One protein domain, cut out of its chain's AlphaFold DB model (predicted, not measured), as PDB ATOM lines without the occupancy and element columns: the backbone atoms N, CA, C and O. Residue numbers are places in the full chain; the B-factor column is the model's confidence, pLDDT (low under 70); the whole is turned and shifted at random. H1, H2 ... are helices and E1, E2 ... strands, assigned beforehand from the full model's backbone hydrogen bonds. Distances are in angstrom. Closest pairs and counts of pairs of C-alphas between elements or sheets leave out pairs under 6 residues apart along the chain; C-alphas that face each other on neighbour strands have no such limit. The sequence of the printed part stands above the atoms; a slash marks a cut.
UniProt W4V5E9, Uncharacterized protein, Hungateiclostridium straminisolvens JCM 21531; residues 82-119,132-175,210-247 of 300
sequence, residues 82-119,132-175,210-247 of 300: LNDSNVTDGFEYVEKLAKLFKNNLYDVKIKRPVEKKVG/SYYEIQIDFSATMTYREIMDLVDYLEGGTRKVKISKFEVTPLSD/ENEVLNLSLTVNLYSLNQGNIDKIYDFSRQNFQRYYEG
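What this domain is: This is residues 82 to 119, 132 to 175 and 210 to 247 of the 300 residues of an uncharacterized protein of Hungateiclostridium straminisolvens JCM 21531 (UniProt W4V5E9). What shape do these atoms make? One twisted antiparallel sheet, with long E3 and E5 in its middle, is covered by three helices: H3 over E1 and E3, H2 by E4 and E5, and H1 between these two helices. What is it built of? The printed part has 120 residues with three named helices and five named strands, in the order H1 E1 E2 E3 H2 E4 E5 H3, of mixed class. It is compact, with a radius of gyration of the C-alphas of 14.6 A and spans of 47 by 34 by 21 A.

How they stand to each other: How is the branched sheet joined? On one side of E3, residues 132 to 145, lie E1, residues 105 to 110, and E2, residues 114 to 117; on the other side lies E5, residues 213 to 224. E4, residues 163 to 172, is the other neighbour of E5. Within hydrogen-bond range are N 106 and O 141, 2.9 A, N 114 and O 135, 2.9 A, N 138 and O 220, 2.8 A, and N 166 and O 219, 2.9 A. Where are the helices? H3, residues 227 to 245, is on the sheet at a height of 9.0 A, its closest C-alphas to E3 being Gln 227 and Tyr 134, 6.3 A. H1, residues 87 to 101, touches H3 at a shallow tilt of 18 degrees, the same way, closest at the C-alphas of Ala 98 and Phe 241, 6.2 A. H2, residues 146 to 158, is on the same face as H1, and its closest C-alphas to E4 are Leu 156 and Val 163, 7.3 A. Are their backbones complete? Every O i to N i+4 pair is within hydrogen-bond range in H1 and H2, and 12 of 15 in H3.

Where its parts are: Which elements are longest? From first to last C-alpha, E3 measures 39.0 A, E5 34.8 A and H3 27.2 A. E3 bends by 62 degrees at residue 142. Where are the anchors? H1 begins at C-alpha 87, (0.912, 116.217, -14.839), and H3 ends at C-alpha 245, (-8.666, 97.285, -1.736).

The domain as a whole: Where is the chain cut? Residues 120 to 131 and 176 to 209 are not printed, with C-alpha gaps of 9.4 A and 16.3 A. Where is confidence low? The mean pLDDT of the printed part is 81.9, and residues 243 to 247 are among the 12 under 70.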
ATOM      1  N   LEU A  82       7.717 116.526 -12.661       85.06
ATOM      2  CA  LEU A  82       6.378 116.823 -13.157       85.06
ATOM      3  C   LEU A  82       6.112 118.337 -13.098       85.06
ATOM      4  O   LEU A  82       6.366 118.980 -12.076       85.06
ATOM      5  N   ASN A  83       5.571 118.902 -14.169       82.75
ATOM      6  CA  ASN A  83       5.145 120.295 -14.285       82.75
ATOM      7  C   ASN A  83       3.708 120.356 -14.842       82.75
ATOM      8  O   ASN A  83       3.079 119.325 -15.077       82.75
ATOM      9  N   ASP A  84       3.175 121.561 -15.044       80.88
ATOM     10  CA  ASP A  84       1.787 121.761 -15.492       80.88
ATOM     11  C   ASP A  84       1.490 121.116 -16.858       80.88
ATOM     12  O   ASP A  84       0.346 120.768 -17.136       80.88
ATOM     13  N   SER A  85       2.512 120.920 -17.700       80.19
ATOM     14  CA  SER A  85       2.378 120.366 -19.052       80.19
ATOM     15  C   SER A  85       2.386 118.835 -19.113       80.19
ATOM     16  O   SER A  85       1.961 118.287 -20.122       80.19
ATOM     17  N   ASN A  86       2.875 118.147 -18.075       82.56
ATOM     18  CA  ASN A  86       3.023 116.682 -18.046       82.56
ATOM     19  C   ASN A  86       2.460 116.027 -16.766       82.56
ATOM     20  O   ASN A  86       2.694 114.850 -16.500       82.56
ATOM     21  N   VAL A  87       1.666 116.767 -15.981       84.25
ATOM     22  CA  VAL A  87       0.912 116.217 -14.839       84.25
ATOM     23  C   VAL A  87      -0.049 115.095 -15.269       84.25
ATOM     24  O   VAL A  87      -0.241 114.140 -14.518       84.25
ATOM     25  N   THR A  88      -0.589 115.163 -16.494       85.69
ATOM     26  CA  THR A  88      -1.436 114.120 -17.100       85.69
ATOM     27  C   THR A  88      -0.712 112.782 -17.205       85.69
ATOM     28  O   THR A  88      -1.256 111.770 -16.770       85.69
ATOM     29  N   ASP A  89       0.542 112.783 -17.664       83.12
ATOM     30  CA  ASP A  89       1.387 111.586 -17.742       83.12
ATOM     31  C   ASP A  89       1.576 110.950 -16.353       83.12
ATOM     32  O   ASP A  89       1.637 109.728 -16.219       83.12
ATOM     33  N   GLY A  90       1.629 111.779 -15.302       82.75
ATOM     34  CA  GLY A  90       1.670 111.340 -13.906       82.75
ATOM     35  C   GLY A  90       0.380 110.653 -13.443       82.75
ATOM     36  O   GLY A  90       0.452 109.621 -12.774       82.75
ATOM     37  N   PHE A  91      -0.794 111.169 -13.826       86.94
ATOM     38  CA  PHE A  91      -2.072 110.491 -13.566       86.94
ATOM     39  C   PHE A  91      -2.173 109.173 -14.337       86.94
ATOM     40  O   PHE A  91      -2.485 108.149 -13.735       86.94
ATOM     41  N   GLU A  92      -1.848 109.171 -15.634       84.62
ATOM     42  CA  GLU A  92      -1.846 107.956 -16.452       84.62
ATOM     43  C   GLU A  92      -0.897 106.890 -15.901       84.62
ATOM     44  O   GLU A  92      -1.233 105.708 -15.915       84.62
ATOM     45  N   TYR A  93       0.280 107.288 -15.413       85.12
ATOM     46  CA  TYR A  93       1.240 106.379 -14.796       85.12
ATOM     47  C   TYR A  93       0.670 105.721 -13.536       85.12
ATOM     48  O   TYR A  93       0.685 104.498 -13.418       85.12
ATOM     49  N   VAL A  94       0.103 106.510 -12.619       85.62
ATOM     50  CA  VAL A  94      -0.555 105.998 -11.405       85.62
ATOM     51  C   VAL A  94      -1.756 105.112 -11.746       85.62
ATOM     52  O   VAL A  94      -1.985 104.090 -11.096       85.62
ATOM     53  N   GLU A  95      -2.526 105.475 -12.772       84.75
ATOM     54  CA  GLU A  95      -3.680 104.697 -13.212       84.75
ATOM     55  C   GLU A  95      -3.263 103.350 -13.809       84.75
ATOM     56  O   GLU A  95      -3.837 102.320 -13.458       84.75
ATOM     57  N   LYS A  96      -2.239 103.340 -14.671       83.94
ATOM     58  CA  LYS A  96      -1.664 102.127 -15.266       83.94
ATOM     59  C   LYS A  96      -1.005 101.248 -14.203       83.94
ATOM     60  O   LYS A  96      -1.259 100.050 -14.208       83.94
ATOM     61  N   LEU A  97      -0.270 101.823 -13.248       82.50
ATOM     62  CA  LEU A  97       0.298 101.104 -12.104       82.50
ATOM     63  C   LEU A  97      -0.796 100.376 -11.299       82.50
ATOM     64  O   LEU A  97      -0.684  99.183 -11.041       82.50
ATOM     65  N   ALA A  98      -1.905 101.044 -10.975       79.25
ATOM     66  CA  ALA A  98      -3.018 100.384 -10.288       79.25
ATOM     67  C   ALA A  98      -3.749  99.351 -11.179       79.25
ATOM     68  O   ALA A  98      -4.139  98.284 -10.709       79.25
ATOM     69  N   LYS A  99      -3.907  99.627 -12.482       79.06
ATOM     70  CA  LYS A  99      -4.570  98.730 -13.452       79.06
ATOM     71  C   LYS A  99      -3.780  97.468 -13.793       79.06
ATOM     72  O   LYS A  99      -4.415  96.458 -14.096       79.06
ATOM     73  N   LEU A 100      -2.450  97.535 -13.800       72.75
ATOM     74  CA  LEU A 100      -1.570  96.397 -14.072       72.75
ATOM     75  C   LEU A 100      -1.604  95.401 -12.912       72.75
ATOM     76  O   LEU A 100      -1.715  94.202 -13.142       72.75
ATOM     77  N   PHE A 101      -1.574  95.902 -11.673       70.06
ATOM     78  CA  PHE A 101      -1.334  95.062 -10.495       70.06
ATOM     79  C   PHE A 101      -2.544  94.890  -9.564       70.06
ATOM     80  O   PHE A 101      -2.427  94.154  -8.592       70.06
ATOM     81  N   LYS A 102      -3.698  95.509  -9.875       69.88
ATOM     82  CA  LYS A 102      -5.045  95.327  -9.280       69.88
ATOM     83  C   LYS A 102      -5.057  94.683  -7.881       69.88
ATOM     84  O   LYS A 102      -4.910  95.384  -6.888       69.88
ATOM     85  N   ASN A 103      -5.218  93.357  -7.836       63.88
ATOM     86  CA  ASN A 103      -5.449  92.550  -6.638       63.88
ATOM     87  C   ASN A 103      -4.147  91.985  -6.036       63.88
ATOM     88  O   ASN A 103      -4.170  91.413  -4.951       63.88
ATOM     89  N   ASN A 104      -3.013  92.144  -6.725       72.44
ATOM     90  CA  ASN A 104      -1.703  91.675  -6.273       72.44
ATOM     91  C   ASN A 104      -1.012  92.704  -5.361       72.44
ATOM     92  O   ASN A 104      -0.029  92.360  -4.711       72.44
ATOM     93  N   LEU A 105      -1.505  93.952  -5.303       78.31
ATOM     94  CA  LEU A 105      -1.002  95.000  -4.409       78.31
ATOM     95  C   LEU A 105      -1.762  95.019  -3.077       78.31
ATOM     96  O   LEU A 105      -2.982  95.164  -3.047       78.31
ATOM     97  N   TYR A 106      -1.030  94.994  -1.968       80.50
ATOM     98  CA  TYR A 106      -1.567  95.165  -0.617       80.50
ATOM     99  C   TYR A 106      -0.707  96.122   0.220       80.50
ATOM    100  O   TYR A 106       0.412  96.485  -0.143       80.50
ATOM    101  N   ASP A 107      -1.261  96.580   1.348       82.50
ATOM    102  CA  ASP A 107      -0.643  97.577   2.239       82.50
ATOM    103  C   ASP A 107      -0.198  98.876   1.525       82.50
ATOM    104  O   ASP A 107       0.824  99.476   1.862       82.50
ATOM    105  N   VAL A 108      -0.969  99.323   0.522       84.38
ATOM    106  CA  VAL A 108      -0.656 100.536  -0.251       84.38
ATOM    107  C   VAL A 108      -0.776 101.781   0.634       84.38
ATOM    108  O   VAL A 108      -1.867 102.184   1.048       84.38
ATOM    109  N   LYS A 109       0.359 102.425   0.908       86.69
ATOM    110  CA  LYS A 109       0.501 103.605   1.767       86.69
ATOM    111  C   LYS A 109       1.057 104.771   0.970       86.69
ATOM    112  O   LYS A 109       2.202 104.770   0.532       86.69
ATOM    113  N   ILE A 110       0.247 105.814   0.845       88.31
ATOM    114  CA  ILE A 110       0.605 107.021   0.101       88.31
ATOM    115  C   ILE A 110       0.910 108.130   1.096       88.31
ATOM    116  O   ILE A 110       0.040 108.565   1.857       88.31
ATOM    117  N   LYS A 111       2.161 108.584   1.109       89.56
ATOM    118  CA  LYS A 111       2.603 109.683   1.968       89.56
ATOM    119  C   LYS A 111       2.226 111.014   1.330       89.56
ATOM    120  O   LYS A 111       2.245 111.157   0.111       89.56
ATOM    121  N   ARG A 112       1.873 111.990   2.171       88.25
ATOM    122  CA  ARG A 112       1.596 113.362   1.723       88.25
ATOM    123  C   ARG A 112       2.837 113.955   1.043       88.25
ATOM    124  O   ARG A 112       3.941 113.623   1.481       88.25
ATOM    125  N   PRO A 113       2.677 114.838   0.042       90.25
ATOM    126  CA  PRO A 113       3.811 115.480  -0.605       90.25
ATOM    127  C   PRO A 113       4.706 116.247   0.375       90.25
ATOM    128  O   PRO A 113       4.223 116.904   1.300       90.25
ATOM    129  N   VAL A 114       6.020 116.163   0.167       88.62
ATOM    130  CA  VAL A 114       7.044 116.816   0.995       88.62
ATOM    131  C   VAL A 114       7.905 117.724   0.124       88.62
ATOM    132  O   VAL A 114       8.428 117.282  -0.897       88.62
ATOM    133  N   GLU A 115       8.089 118.980   0.540       87.12
ATOM    134  CA  GLU A 115       9.036 119.903  -0.095       87.12
ATOM    135  C   GLU A 115      10.489 119.457   0.163       87.12
ATOM    136  O   GLU A 115      10.875 119.100   1.280       87.12
ATOM    137  N   LYS A 116      11.304 119.502  -0.886       84.38
ATOM    138  CA  LYS A 116      12.737 119.205  -0.922       84.38
ATOM    139  C   LYS A 116      13.454 120.327  -1.663       84.38
ATOM    140  O   LYS A 116      12.869 120.941  -2.554       84.38
ATOM    141  N   LYS A 117      14.730 120.570  -1.360       79.50
ATOM    142  CA  LYS A 117      15.523 121.590  -2.060       79.50
ATOM    143  C   LYS A 117      16.675 120.979  -2.837       79.50
ATOM    144  O   LYS A 117      17.419 120.133  -2.343       79.50
ATOM    145  N   VAL A 118      16.835 121.429  -4.078       67.75
ATOM    146  CA  VAL A 118      17.967 121.044  -4.924       67.75
ATOM    147  C   VAL A 118      19.219 121.712  -4.363       67.75
ATOM    148  O   VAL A 118      19.363 122.932  -4.441       67.75
ATOM    149  N   GLY A 119      20.124 120.910  -3.800       59.66
ATOM    150  CA  GLY A 119      21.356 121.404  -3.179       59.66
ATOM    151  C   GLY A 119      21.313 121.539  -1.655       59.66
ATOM    152  O   GLY A 119      22.066 122.349  -1.123       59.66
ATOM    153  N   SER A 132      13.093 124.649  -5.078       82.56
ATOM    154  CA  SER A 132      12.266 123.667  -4.380       82.56
ATOM    155  C   SER A 132      11.594 122.725  -5.378       82.56
ATOM    156  O   SER A 132      11.183 123.131  -6.465       82.56
ATOM    157  N   TYR A 133      11.468 121.465  -4.989       86.81
ATOM    158  CA  TYR A 133      10.664 120.450  -5.656       86.81
ATOM    159  C   TYR A 133       9.881 119.675  -4.597       86.81
ATOM    160  O   TYR A 133      10.203 119.721  -3.413       86.81
ATOM    161  N   TYR A 134       8.848 118.958  -5.010       89.06
ATOM    162  CA  TYR A 134       7.981 118.203  -4.121       89.06
ATOM    163  C   TYR A 134       8.046 116.722  -4.470       89.06
ATOM    164  O   TYR A 134       8.057 116.361  -5.647       89.06
ATOM    165  N   GLU A 135       8.091 115.876  -3.449       89.81
ATOM    166  CA  GLU A 135       8.157 114.418  -3.556       89.81
ATOM    167  C   GLU A 135       6.891 113.803  -2.950       89.81
ATOM    168  O   GLU A 135       6.562 114.088  -1.797       89.81
ATOM    169  N   ILE A 136       6.203 112.945  -3.706       91.12
ATOM    170  CA  ILE A 136       5.210 111.997  -3.181       91.12
ATOM    171  C   ILE A 136       5.843 110.607  -3.147       91.12
ATOM    172  O   ILE A 136       6.560 110.223  -4.070       91.12
ATOM    173  N   GLN A 137       5.557 109.851  -2.091       91.12
ATOM    174  CA  GLN A 137       6.016 108.477  -1.920       91.12
ATOM    175  C   GLN A 137       4.809 107.535  -1.856       91.12
ATOM    176  O   GLN A 137       3.908 107.728  -1.033       91.12
ATOM    177  N   ILE A 138       4.820 106.519  -2.716       88.94
ATOM    178  CA  ILE A 138       3.855 105.423  -2.773       88.94
ATOM    179  C   ILE A 138       4.598 104.164  -2.320       88.94
ATOM    180  O   ILE A 138       5.445 103.640  -3.041       88.94
ATOM    181  N   ASP A 139       4.306 103.705  -1.109       89.31
ATOM    182  CA  ASP A 139       4.786 102.426  -0.592       89.31
ATOM    183  C   ASP A 139       3.718 101.359  -0.841       89.31
ATOM    184  O   ASP A 139       2.535 101.614  -0.613       89.31
ATOM    185  N   PHE A 140       4.110 100.168  -1.280       87.25
ATOM    186  CA  PHE A 140       3.210  99.021  -1.378       87.25
ATOM    187  C   PHE A 140       3.961  97.702  -1.203       87.25
ATOM    188  O   PHE A 140       5.184  97.631  -1.343       87.25
ATOM    189  N   SER A 141       3.214  96.650  -0.888       87.69
ATOM    190  CA  SER A 141       3.698  95.273  -0.917       87.69
ATOM    191  C   SER A 141       2.914  94.476  -1.955       87.69
ATOM    192  O   SER A 141       1.797  94.852  -2.312       87.69
ATOM    193  N   ALA A 142       3.500  93.400  -2.466       85.50
ATOM    194  CA  ALA A 142       2.848  92.523  -3.423       85.50
ATOM    195  C   ALA A 142       3.339  91.081  -3.294       85.50
ATOM    196  O   ALA A 142       4.483  90.847  -2.906       85.50
ATOM    197  N   THR A 143       2.496  90.123  -3.675       86.19
ATOM    198  CA  THR A 143       2.862  88.704  -3.778       86.19
ATOM    199  C   THR A 143       2.653  88.285  -5.225       86.19
ATOM    200  O   THR A 143       1.538  88.352  -5.735       86.19
ATOM    201  N   MET A 144       3.740  87.935  -5.908       83.50
ATOM    202  CA  MET A 144       3.770  87.711  -7.359       83.50
ATOM    203  C   MET A 144       4.985  86.854  -7.743       83.50
ATOM    204  O   MET A 144       5.900  86.666  -6.940       83.50
ATOM    205  N   THR A 145       4.989  86.294  -8.949       86.56
ATOM    206  CA  THR A 145       6.114  85.494  -9.456       86.56
ATOM    207  C   THR A 145       7.337  86.355  -9.773       86.56
ATOM    208  O   THR A 145       7.213  87.551 -10.042       86.56
ATOM    209  N   TYR A 146       8.537  85.763  -9.795       85.06
ATOM    210  CA  TYR A 146       9.755  86.485 -10.187       85.06
ATOM    211  C   TYR A 146       9.635  87.160 -11.567       85.06
ATOM    212  O   TYR A 146      10.113  88.280 -11.742       85.06
ATOM    213  N   ARG A 147       8.954  86.518 -12.531       84.31
ATOM    214  CA  ARG A 147       8.682  87.120 -13.846       84.31
ATOM    215  C   ARG A 147       7.829  88.388 -13.733       84.31
ATOM    216  O   ARG A 147       8.228  89.422 -14.252       84.31
ATOM    217  N   GLU A 148       6.720  88.333 -12.998       83.50
ATOM    218  CA  GLU A 148       5.839  89.493 -12.780       83.50
ATOM    219  C   GLU A 148       6.536  90.630 -12.009       83.50
ATOM    220  O   GLU A 148       6.260  91.801 -12.266       83.50
ATOM    221  N   ILE A 149       7.474  90.312 -11.103       85.56
ATOM    222  CA  ILE A 149       8.333  91.316 -10.448       85.56
ATOM    223  C   ILE A 149       9.240  92.000 -11.472       85.56
ATOM    224  O   ILE A 149       9.412  93.217 -11.403       85.56
ATOM    225  N   MET A 150       9.819  91.250 -12.413       85.44
ATOM    226  CA  MET A 150      10.660  91.832 -13.458       85.44
ATOM    227  C   MET A 150       9.836  92.709 -14.408       85.44
ATOM    228  O   MET A 150      10.216  93.851 -14.638       85.44
ATOM    229  N   ASP A 151       8.664  92.241 -14.854       83.50
ATOM    230  CA  ASP A 151       7.734  93.023 -15.686       83.50
ATOM    231  C   ASP A 151       7.288  94.323 -14.977       83.50
ATOM    232  O   ASP A 151       7.157  95.382 -15.597       83.50
ATOM    233  N   LEU A 152       7.091  94.273 -13.650       82.69
ATOM    234  CA  LEU A 152       6.834  95.446 -12.813       82.69
ATOM    235  C   LEU A 152       8.036  96.400 -12.777       82.69
ATOM    236  O   LEU A 152       7.844  97.601 -12.951       82.69
ATOM    237  N   VAL A 153       9.259  95.909 -12.558       83.94
ATOM    238  CA  VAL A 153      10.470  96.752 -12.560       83.94
ATOM    239  C   VAL A 153      10.678  97.401 -13.928       83.94
ATOM    240  O   VAL A 153      10.848  98.619 -13.992       83.94
ATOM    241  N   ASP A 154      10.555  96.637 -15.014       84.69
ATOM    242  CA  ASP A 154      10.674  97.136 -16.386       84.69
ATOM    243  C   ASP A 154       9.593  98.184 -16.705       84.69
ATOM    244  O   ASP A 154       9.881  99.191 -17.355       84.69
ATOM    245  N   TYR A 155       8.366  98.032 -16.192       83.19
ATOM    246  CA  TYR A 155       7.336  99.071 -16.294       83.19
ATOM    247  C   TYR A 155       7.687 100.339 -15.493       83.19
ATOM    248  O   TYR A 155       7.500 101.464 -15.970       83.19
ATOM    249  N   LEU A 156       8.189 100.178 -14.265       81.25
ATOM    250  CA  LEU A 156       8.506 101.291 -13.373       81.25
ATOM    251  C   LEU A 156       9.710 102.108 -13.865       81.25
ATOM    252  O   LEU A 156       9.664 103.337 -13.782       81.25
ATOM    253  N   GLU A 157      10.752 101.449 -14.381       77.12
ATOM    254  CA  GLU A 157      11.968 102.085 -14.908       77.12
ATOM    255  C   GLU A 157      11.830 102.506 -16.381       77.12
ATOM    256  O   GLU A 157      12.317 103.571 -16.770       77.12
ATOM    257  N   GLY A 158      11.133 101.713 -17.200       71.00
ATOM    258  CA  GLY A 158      10.907 101.971 -18.626       71.00
ATOM    259  C   GLY A 158       9.790 102.973 -18.933       71.00
ATOM    260  O   GLY A 158       9.711 103.466 -20.057       71.00
ATOM    261  N   GLY A 159       8.940 103.298 -17.953       69.19
ATOM    262  CA  GLY A 159       7.821 104.230 -18.093       69.19
ATOM    263  C   GLY A 159       8.245 105.699 -18.214       69.19
ATOM    264  O   GLY A 159       8.507 106.210 -19.302       69.19
ATOM    265  N   THR A 160       8.251 106.432 -17.097       71.38
ATOM    266  CA  THR A 160       8.587 107.866 -17.081       71.38
ATOM    267  C   THR A 160       9.805 108.148 -16.214       71.38
ATOM    268  O   THR A 160       9.871 107.753 -15.054       71.38
ATOM    269  N   ARG A 161      10.739 108.953 -16.742       72.12
ATOM    270  CA  ARG A 161      11.954 109.412 -16.034       72.12
ATOM    271  C   ARG A 161      11.666 110.257 -14.782       72.12
ATOM    272  O   ARG A 161      12.597 110.702 -14.119       72.12
ATOM    273  N   LYS A 162      10.390 110.538 -14.507       81.38
ATOM    274  CA  LYS A 162       9.891 111.334 -13.378       81.38
ATOM    275  C   LYS A 162       9.542 110.492 -12.148       81.38
ATOM    276  O   LYS A 162       9.144 111.046 -11.122       81.38
ATOM    277  N   VAL A 163       9.676 109.172 -12.263       82.50
ATOM    278  CA  VAL A 163       9.479 108.203 -11.186       82.50
ATOM    279  C   VAL A 163      10.825 107.586 -10.806       82.50
ATOM    280  O   VAL A 163      11.706 107.427 -11.648       82.50
ATOM    281  N   LYS A 164      10.991 107.237  -9.528       84.69
ATOM    282  CA  LYS A 164      12.154 106.504  -9.026       84.69
ATOM    283  C   LYS A 164      11.748 105.425  -8.023       84.69
ATOM    284  O   LYS A 164      11.075 105.722  -7.034       84.69
ATOM    285  N   ILE A 165      12.259 104.210  -8.211       84.56
ATOM    286  CA  ILE A 165      12.250 103.172  -7.174       84.56
ATOM    287  C   ILE A 165      13.277 103.558  -6.100       84.56
ATOM    288  O   ILE A 165      14.465 103.718  -6.386       84.56
ATOM    289  N   SER A 166      12.823 103.752  -4.861       84.19
ATOM    290  CA  SER A 166      13.688 104.149  -3.733       84.19
ATOM    291  C   SER A 166      13.907 103.041  -2.703       84.19
ATOM    292  O   SER A 166      14.826 103.137  -1.892       84.19
ATOM    293  N   LYS A 167      13.091 101.985  -2.747       86.75
ATOM    294  CA  LYS A 167      13.231 100.757  -1.959       86.75
ATOM    295  C   LYS A 167      12.714  99.599  -2.806       86.75
ATOM    296  O   LYS A 167      11.624  99.719  -3.359       86.75
ATOM    297  N   PHE A 168      13.481  98.518  -2.884       88.44
ATOM    298  CA  PHE A 168      13.127  97.269  -3.554       88.44
ATOM    299  C   PHE A 168      13.637  96.123  -2.680       88.44
ATOM    300  O   PHE A 168      14.844  95.969  -2.503       88.44
ATOM    301  N   GLU A 169      12.725  95.358  -2.086       87.38
ATOM    302  CA  GLU A 169      13.040  94.186  -1.268       87.38
ATOM    303  C   GLU A 169      12.196  93.009  -1.745       87.38
ATOM    304  O   GLU A 169      10.974  93.110  -1.806       87.38
ATOM    305  N   VAL A 170      12.849  91.892  -2.062       86.12
ATOM    306  CA  VAL A 170      12.202  90.650  -2.497       86.12
ATOM    307  C   VAL A 170      12.568  89.547  -1.515       86.12
ATOM    308  O   VAL A 170      13.739  89.357  -1.185       86.12
ATOM    309  N   THR A 171      11.561  88.825  -1.037       87.25
ATOM    310  CA  THR A 171      11.702  87.731  -0.070       87.25
ATOM    311  C   THR A 171      10.900  86.518  -0.539       87.25
ATOM    312  O   THR A 171       9.810  86.698  -1.081       87.25
ATOM    313  N   PRO A 172      11.396  85.281  -0.366       82.62
ATOM    314  CA  PRO A 172      10.624  84.097  -0.724       82.62
ATOM    315  C   PRO A 172       9.369  83.987   0.144       82.62
ATOM    316  O   PRO A 172       9.426  84.218   1.355       82.62
ATOM    317  N   LEU A 173       8.238  83.615  -0.461       76.69
ATOM    318  CA  LEU A 173       7.053  83.234   0.301       76.69
ATOM    319  C   LEU A 173       7.381  81.924   1.043       76.69
ATOM    320  O   LEU A 173       7.738  80.919   0.426       76.69
ATOM    321  N   SER A 174       7.369  81.965   2.376       63.78
ATOM    322  CA  SER A 174       7.967  80.921   3.218       63.78
ATOM    323  C   SER A 174       7.225  79.583   3.175       63.78
ATOM    324  O   SER A 174       6.392  79.334   4.035       63.78
ATOM    325  N   ASP A 175       7.614  78.697   2.252       50.03
ATOM    326  CA  ASP A 175       7.240  77.267   2.259       50.03
ATOM    327  C   ASP A 175       8.379  76.323   1.795       50.03
ATOM    328  O   ASP A 175       8.165  75.162   1.447       50.03
ATOM    329  N   GLU A 210      11.701  81.428 -12.201       70.62
ATOM    330  CA  GLU A 210      10.774  82.368 -12.852       70.62
ATOM    331  C   GLU A 210       9.330  82.221 -12.348       70.62
ATOM    332  O   GLU A 210       8.576  83.193 -12.349       70.62
ATOM    333  N   ASN A 211       8.977  81.015 -11.887       74.75
ATOM    334  CA  ASN A 211       7.663  80.663 -11.348       74.75
ATOM    335  C   ASN A 211       7.619  80.672  -9.807       74.75
ATOM    336  O   ASN A 211       6.613  80.274  -9.220       74.75
ATOM    337  N   GLU A 212       8.703  81.063  -9.127       78.00
ATOM    338  CA  GLU A 212       8.716  81.172  -7.669       78.00
ATOM    339  C   GLU A 212       7.865  82.367  -7.235       78.00
ATOM    340  O   GLU A 212       8.062  83.481  -7.719       78.00
ATOM    341  N   VAL A 213       6.913  82.129  -6.330       81.50
ATOM    342  CA  VAL A 213       6.071  83.179  -5.748       81.50
ATOM    343  C   VAL A 213       6.845  83.866  -4.628       81.50
ATOM    344  O   VAL A 213       7.285  83.232  -3.664       81.50
ATOM    345  N   LEU A 214       7.014  85.176  -4.762       85.88
ATOM    346  CA  LEU A 214       7.847  86.005  -3.906       85.88
ATOM    347  C   LEU A 214       7.017  87.158  -3.329       85.88
ATOM    348  O   LEU A 214       6.091  87.666  -3.959       85.88
ATOM    349  N   ASN A 215       7.384  87.591  -2.127       85.94
ATOM    350  CA  ASN A 215       6.883  88.808  -1.507       85.94
ATOM    351  C   ASN A 215       7.809  89.975  -1.855       85.94
ATOM    352  O   ASN A 215       8.978  89.992  -1.458       85.94
ATOM    353  N   LEU A 216       7.259  90.954  -2.562       86.50
ATOM    354  CA  LEU A 216       7.881  92.222  -2.907       86.50
ATOM    355  C   LEU A 216       7.436  93.310  -1.918       86.50
ATOM    356  O   LEU A 216       6.246  93.459  -1.645       86.50
ATOM    357  N   SER A 217       8.374  94.124  -1.442       88.50
ATOM    358  CA  SER A 217       8.112  95.414  -0.796       88.50
ATOM    359  C   SER A 217       8.773  96.516  -1.620       88.50
ATOM    360  O   SER A 217       9.983  96.478  -1.863       88.50
ATOM    361  N   LEU A 218       7.975  97.491  -2.054       88.00
ATOM    362  CA  LEU A 218       8.384  98.500  -3.019       88.00
ATOM    363  C   LEU A 218       8.030  99.914  -2.559       88.00
ATOM    364  O   LEU A 218       6.948 100.172  -2.034       88.00
ATOM    365  N   THR A 219       8.947 100.841  -2.816       89.56
ATOM    366  CA  THR A 219       8.738 102.280  -2.647       89.56
ATOM    367  C   THR A 219       8.955 102.972  -3.983       89.56
ATOM    368  O   THR A 219      10.072 102.966  -4.511       89.56
ATOM    369  N   VAL A 220       7.913 103.632  -4.479       88.38
ATOM    370  CA  VAL A 220       7.907 104.395  -5.728       88.38
ATOM    371  C   VAL A 220       7.713 105.877  -5.411       88.38
ATOM    372  O   VAL A 220       6.698 106.268  -4.834       88.38
ATOM    373  N   ASN A 221       8.677 106.713  -5.800       89.44
ATOM    374  CA  ASN A 221       8.635 108.155  -5.563       89.44
ATOM    375  C   ASN A 221       8.410 108.906  -6.877       89.44
ATOM    376  O   ASN A 221       9.087 108.631  -7.868       89.44
ATOM    377  N   LEU A 222       7.483 109.868  -6.874       88.88
ATOM    378  CA  LEU A 222       7.254 110.793  -7.984       88.88
ATOM    379  C   LEU A 222       7.601 112.212  -7.539       88.88
ATOM    380  O   LEU A 222       7.394 112.586  -6.383       88.88
ATOM    381  N   TYR A 223       8.099 113.015  -8.475       89.25
ATOM    382  CA  TYR A 223       8.624 114.345  -8.183       89.25
ATOM    383  C   TYR A 223       7.954 115.420  -9.037       89.25
ATOM    384  O   TYR A 223       7.714 115.199 -10.221       89.25
ATOM    385  N   SER A 224       7.696 116.607  -8.480       87.62
ATOM    386  CA  SER A 224       7.115 117.749  -9.203       87.62
ATOM    387  C   SER A 224       7.751 119.083  -8.819       87.62
ATOM    388  O   SER A 224       8.196 119.266  -7.691       87.62
ATOM    389  N   LEU A 225       7.741 120.048  -9.740       86.56
ATOM    390  CA  LEU A 225       8.055 121.453  -9.454       86.56
ATOM    391  C   LEU A 225       6.869 122.224  -8.843       86.56
ATOM    392  O   LEU A 225       7.074 123.279  -8.247       86.56
ATOM    393  N   ASN A 226       5.635 121.725  -8.977       87.06
ATOM    394  CA  ASN A 226       4.421 122.430  -8.563       87.06
ATOM    395  C   ASN A 226       3.688 121.663  -7.451       87.06
ATOM    396  O   ASN A 226       3.220 120.541  -7.663       87.06
ATOM    397  N   GLN A 227       3.529 122.305  -6.289       87.44
ATOM    398  CA  GLN A 227       2.816 121.732  -5.146       87.44
ATOM    399  C   GLN A 227       1.378 121.317  -5.513       87.44
ATOM    400  O   GLN A 227       0.947 120.204  -5.232       87.44
ATOM    401  N   GLY A 228       0.652 122.171  -6.238       87.06
ATOM    402  CA  GLY A 228      -0.733 121.901  -6.620       87.06
ATOM    403  C   GLY A 228      -0.893 120.743  -7.609       87.06
ATOM    404  O   GLY A 228      -1.995 120.224  -7.752       87.06
ATOM    405  N   ASN A 229       0.171 120.317  -8.296       86.94
ATOM    406  CA  ASN A 229       0.126 119.142  -9.171       86.94
ATOM    407  C   ASN A 229       0.432 117.860  -8.405       86.94
ATOM    408  O   ASN A 229      -0.271 116.867  -8.587       86.94
ATOM    409  N   ILE A 230       1.429 117.887  -7.516       89.19
ATOM    410  CA  ILE A 230       1.745 116.731  -6.674       89.19
ATOM    411  C   ILE A 230       0.622 116.442  -5.665       89.19
ATOM    412  O   ILE A 230       0.335 115.276  -5.413       89.19
ATOM    413  N   ASP A 231      -0.077 117.473  -5.171       90.00
ATOM    414  CA  ASP A 231      -1.249 117.336  -4.296       90.00
ATOM    415  C   ASP A 231      -2.422 116.660  -5.039       90.00
ATOM    416  O   ASP A 231      -3.028 115.722  -4.522       90.00
ATOM    417  N   LYS A 232      -2.691 117.034  -6.302       90.38
ATOM    418  CA  LYS A 232      -3.699 116.336  -7.127       90.38
ATOM    419  C   LYS A 232      -3.307 114.886  -7.403       90.38
ATOM    420  O   LYS A 232      -4.167 114.012  -7.363       90.38
ATOM    421  N   ILE A 233      -2.029 114.620  -7.700       89.25
ATOM    422  CA  ILE A 233      -1.529 113.250  -7.902       89.25
ATOM    423  C   ILE A 233      -1.667 112.446  -6.608       89.25
ATOM    424  O   ILE A 233      -2.076 111.290  -6.673       89.25
ATOM    425  N   TYR A 234      -1.418 113.043  -5.442       91.12
ATOM    426  CA  TYR A 234      -1.661 112.420  -4.142       91.12
ATOM    427  C   TYR A 234      -3.129 112.020  -3.952       91.12
ATOM    428  O   TYR A 234      -3.408 110.848  -3.682       91.12
ATOM    429  N   ASP A 235      -4.064 112.949  -4.155       89.25
ATOM    430  CA  ASP A 235      -5.495 112.674  -3.997       89.25
ATOM    431  C   ASP A 235      -6.002 111.643  -5.018       89.25
ATOM    432  O   ASP A 235      -6.725 110.714  -4.648       89.25
ATOM    433  N   PHE A 236      -5.575 111.749  -6.283       89.56
ATOM    434  CA  PHE A 236      -5.898 110.778  -7.330       89.56
ATOM    435  C   PHE A 236      -5.354 109.388  -7.000       89.56
ATOM    436  O   PHE A 236      -6.104 108.416  -7.044       89.56
ATOM    437  N   SER A 237      -4.077 109.284  -6.616       87.31
ATOM    438  CA  SER A 237      -3.455 108.005  -6.254       87.31
ATOM    439  C   SER A 237      -4.204 107.363  -5.091       87.31
ATOM    440  O   SER A 237      -4.546 106.185  -5.152       87.31
ATOM    441  N   ARG A 238      -4.527 108.146  -4.053       88.00
ATOM    442  CA  ARG A 238      -5.244 107.654  -2.873       88.00
ATOM    443  C   ARG A 238      -6.611 107.090  -3.245       88.00
ATOM    444  O   ARG A 238      -6.913 105.967  -2.861       88.00
ATOM    445  N   GLN A 239      -7.395 107.829  -4.028       85.69
ATOM    446  CA  GLN A 239      -8.693 107.354  -4.506       85.69
ATOM    447  C   GLN A 239      -8.560 106.128  -5.415       85.69
ATOM    448  O   GLN A 239      -9.372 105.212  -5.329       85.69
ATOM    449  N   ASN A 240      -7.554 106.100  -6.294       82.81
ATOM    450  CA  ASN A 240      -7.428 105.044  -7.287       82.81
ATOM    451  C   ASN A 240      -6.974 103.716  -6.667       82.81
ATOM    452  O   ASN A 240      -7.582 102.694  -6.956       82.81
ATOM    453  N   PHE A 241      -5.987 103.721  -5.764       81.06
ATOM    454  CA  PHE A 241      -5.553 102.501  -5.071       81.06
ATOM    455  C   PHE A 241      -6.589 101.979  -4.063       81.06
ATOM    456  O   PHE A 241      -6.721 100.768  -3.910       81.06
ATOM    457  N   GLN A 242      -7.389 102.850  -3.431       74.06
ATOM    458  CA  GLN A 242      -8.471 102.415  -2.532       74.06
ATOM    459  C   GLN A 242      -9.542 101.570  -3.246       74.06
ATOM    460  O   GLN A 242     -10.025 100.599  -2.667       74.06
ATOM    461  N   ARG A 243      -9.846 101.857  -4.521       68.00
ATOM    462  CA  ARG A 243     -10.826 101.092  -5.326       68.00
ATOM    463  C   ARG A 243     -10.487  99.608  -5.469       68.00
ATOM    464  O   ARG A 243     -11.397  98.805  -5.627       68.00
ATOM    465  N   TYR A 244      -9.202  99.253  -5.428       60.06
ATOM    466  CA  TYR A 244      -8.745  97.866  -5.553       60.06
ATOM    467  C   TYR A 244      -8.659  97.141  -4.203       60.06
ATOM    468  O   TYR A 244      -8.636  95.919  -4.176       60.06
ATOM    469  N   TYR A 245      -8.679  97.872  -3.082       53.91
ATOM    470  CA  TYR A 245      -8.666  97.285  -1.736       53.91
ATOM    471  C   TYR A 245     -10.075  96.949  -1.214       53.91
ATOM    472  O   TYR A 245     -10.240  96.083  -0.361       53.91
ATOM    473  N   GLU A 246     -11.104  97.632  -1.726       47.81
ATOM    474  CA  GLU A 246     -12.520  97.354  -1.424       47.81
ATOM    475  C   GLU A 246     -13.155  96.353  -2.416       47.81
ATOM    476  O   GLU A 246     -14.278  95.895  -2.210       47.81
ATOM    477  N   GLY A 247     -12.438  96.007  -3.492       43.69
ATOM    478  CA  GLY A 247     -12.918  95.219  -4.629       43.69
ATOM    479  C   GLY A 247     -12.449  93.764  -4.646       43.69
ATOM    480  O   GLY A 247     -11.704  93.389  -5.542       43.69
TER     481      GLY A 247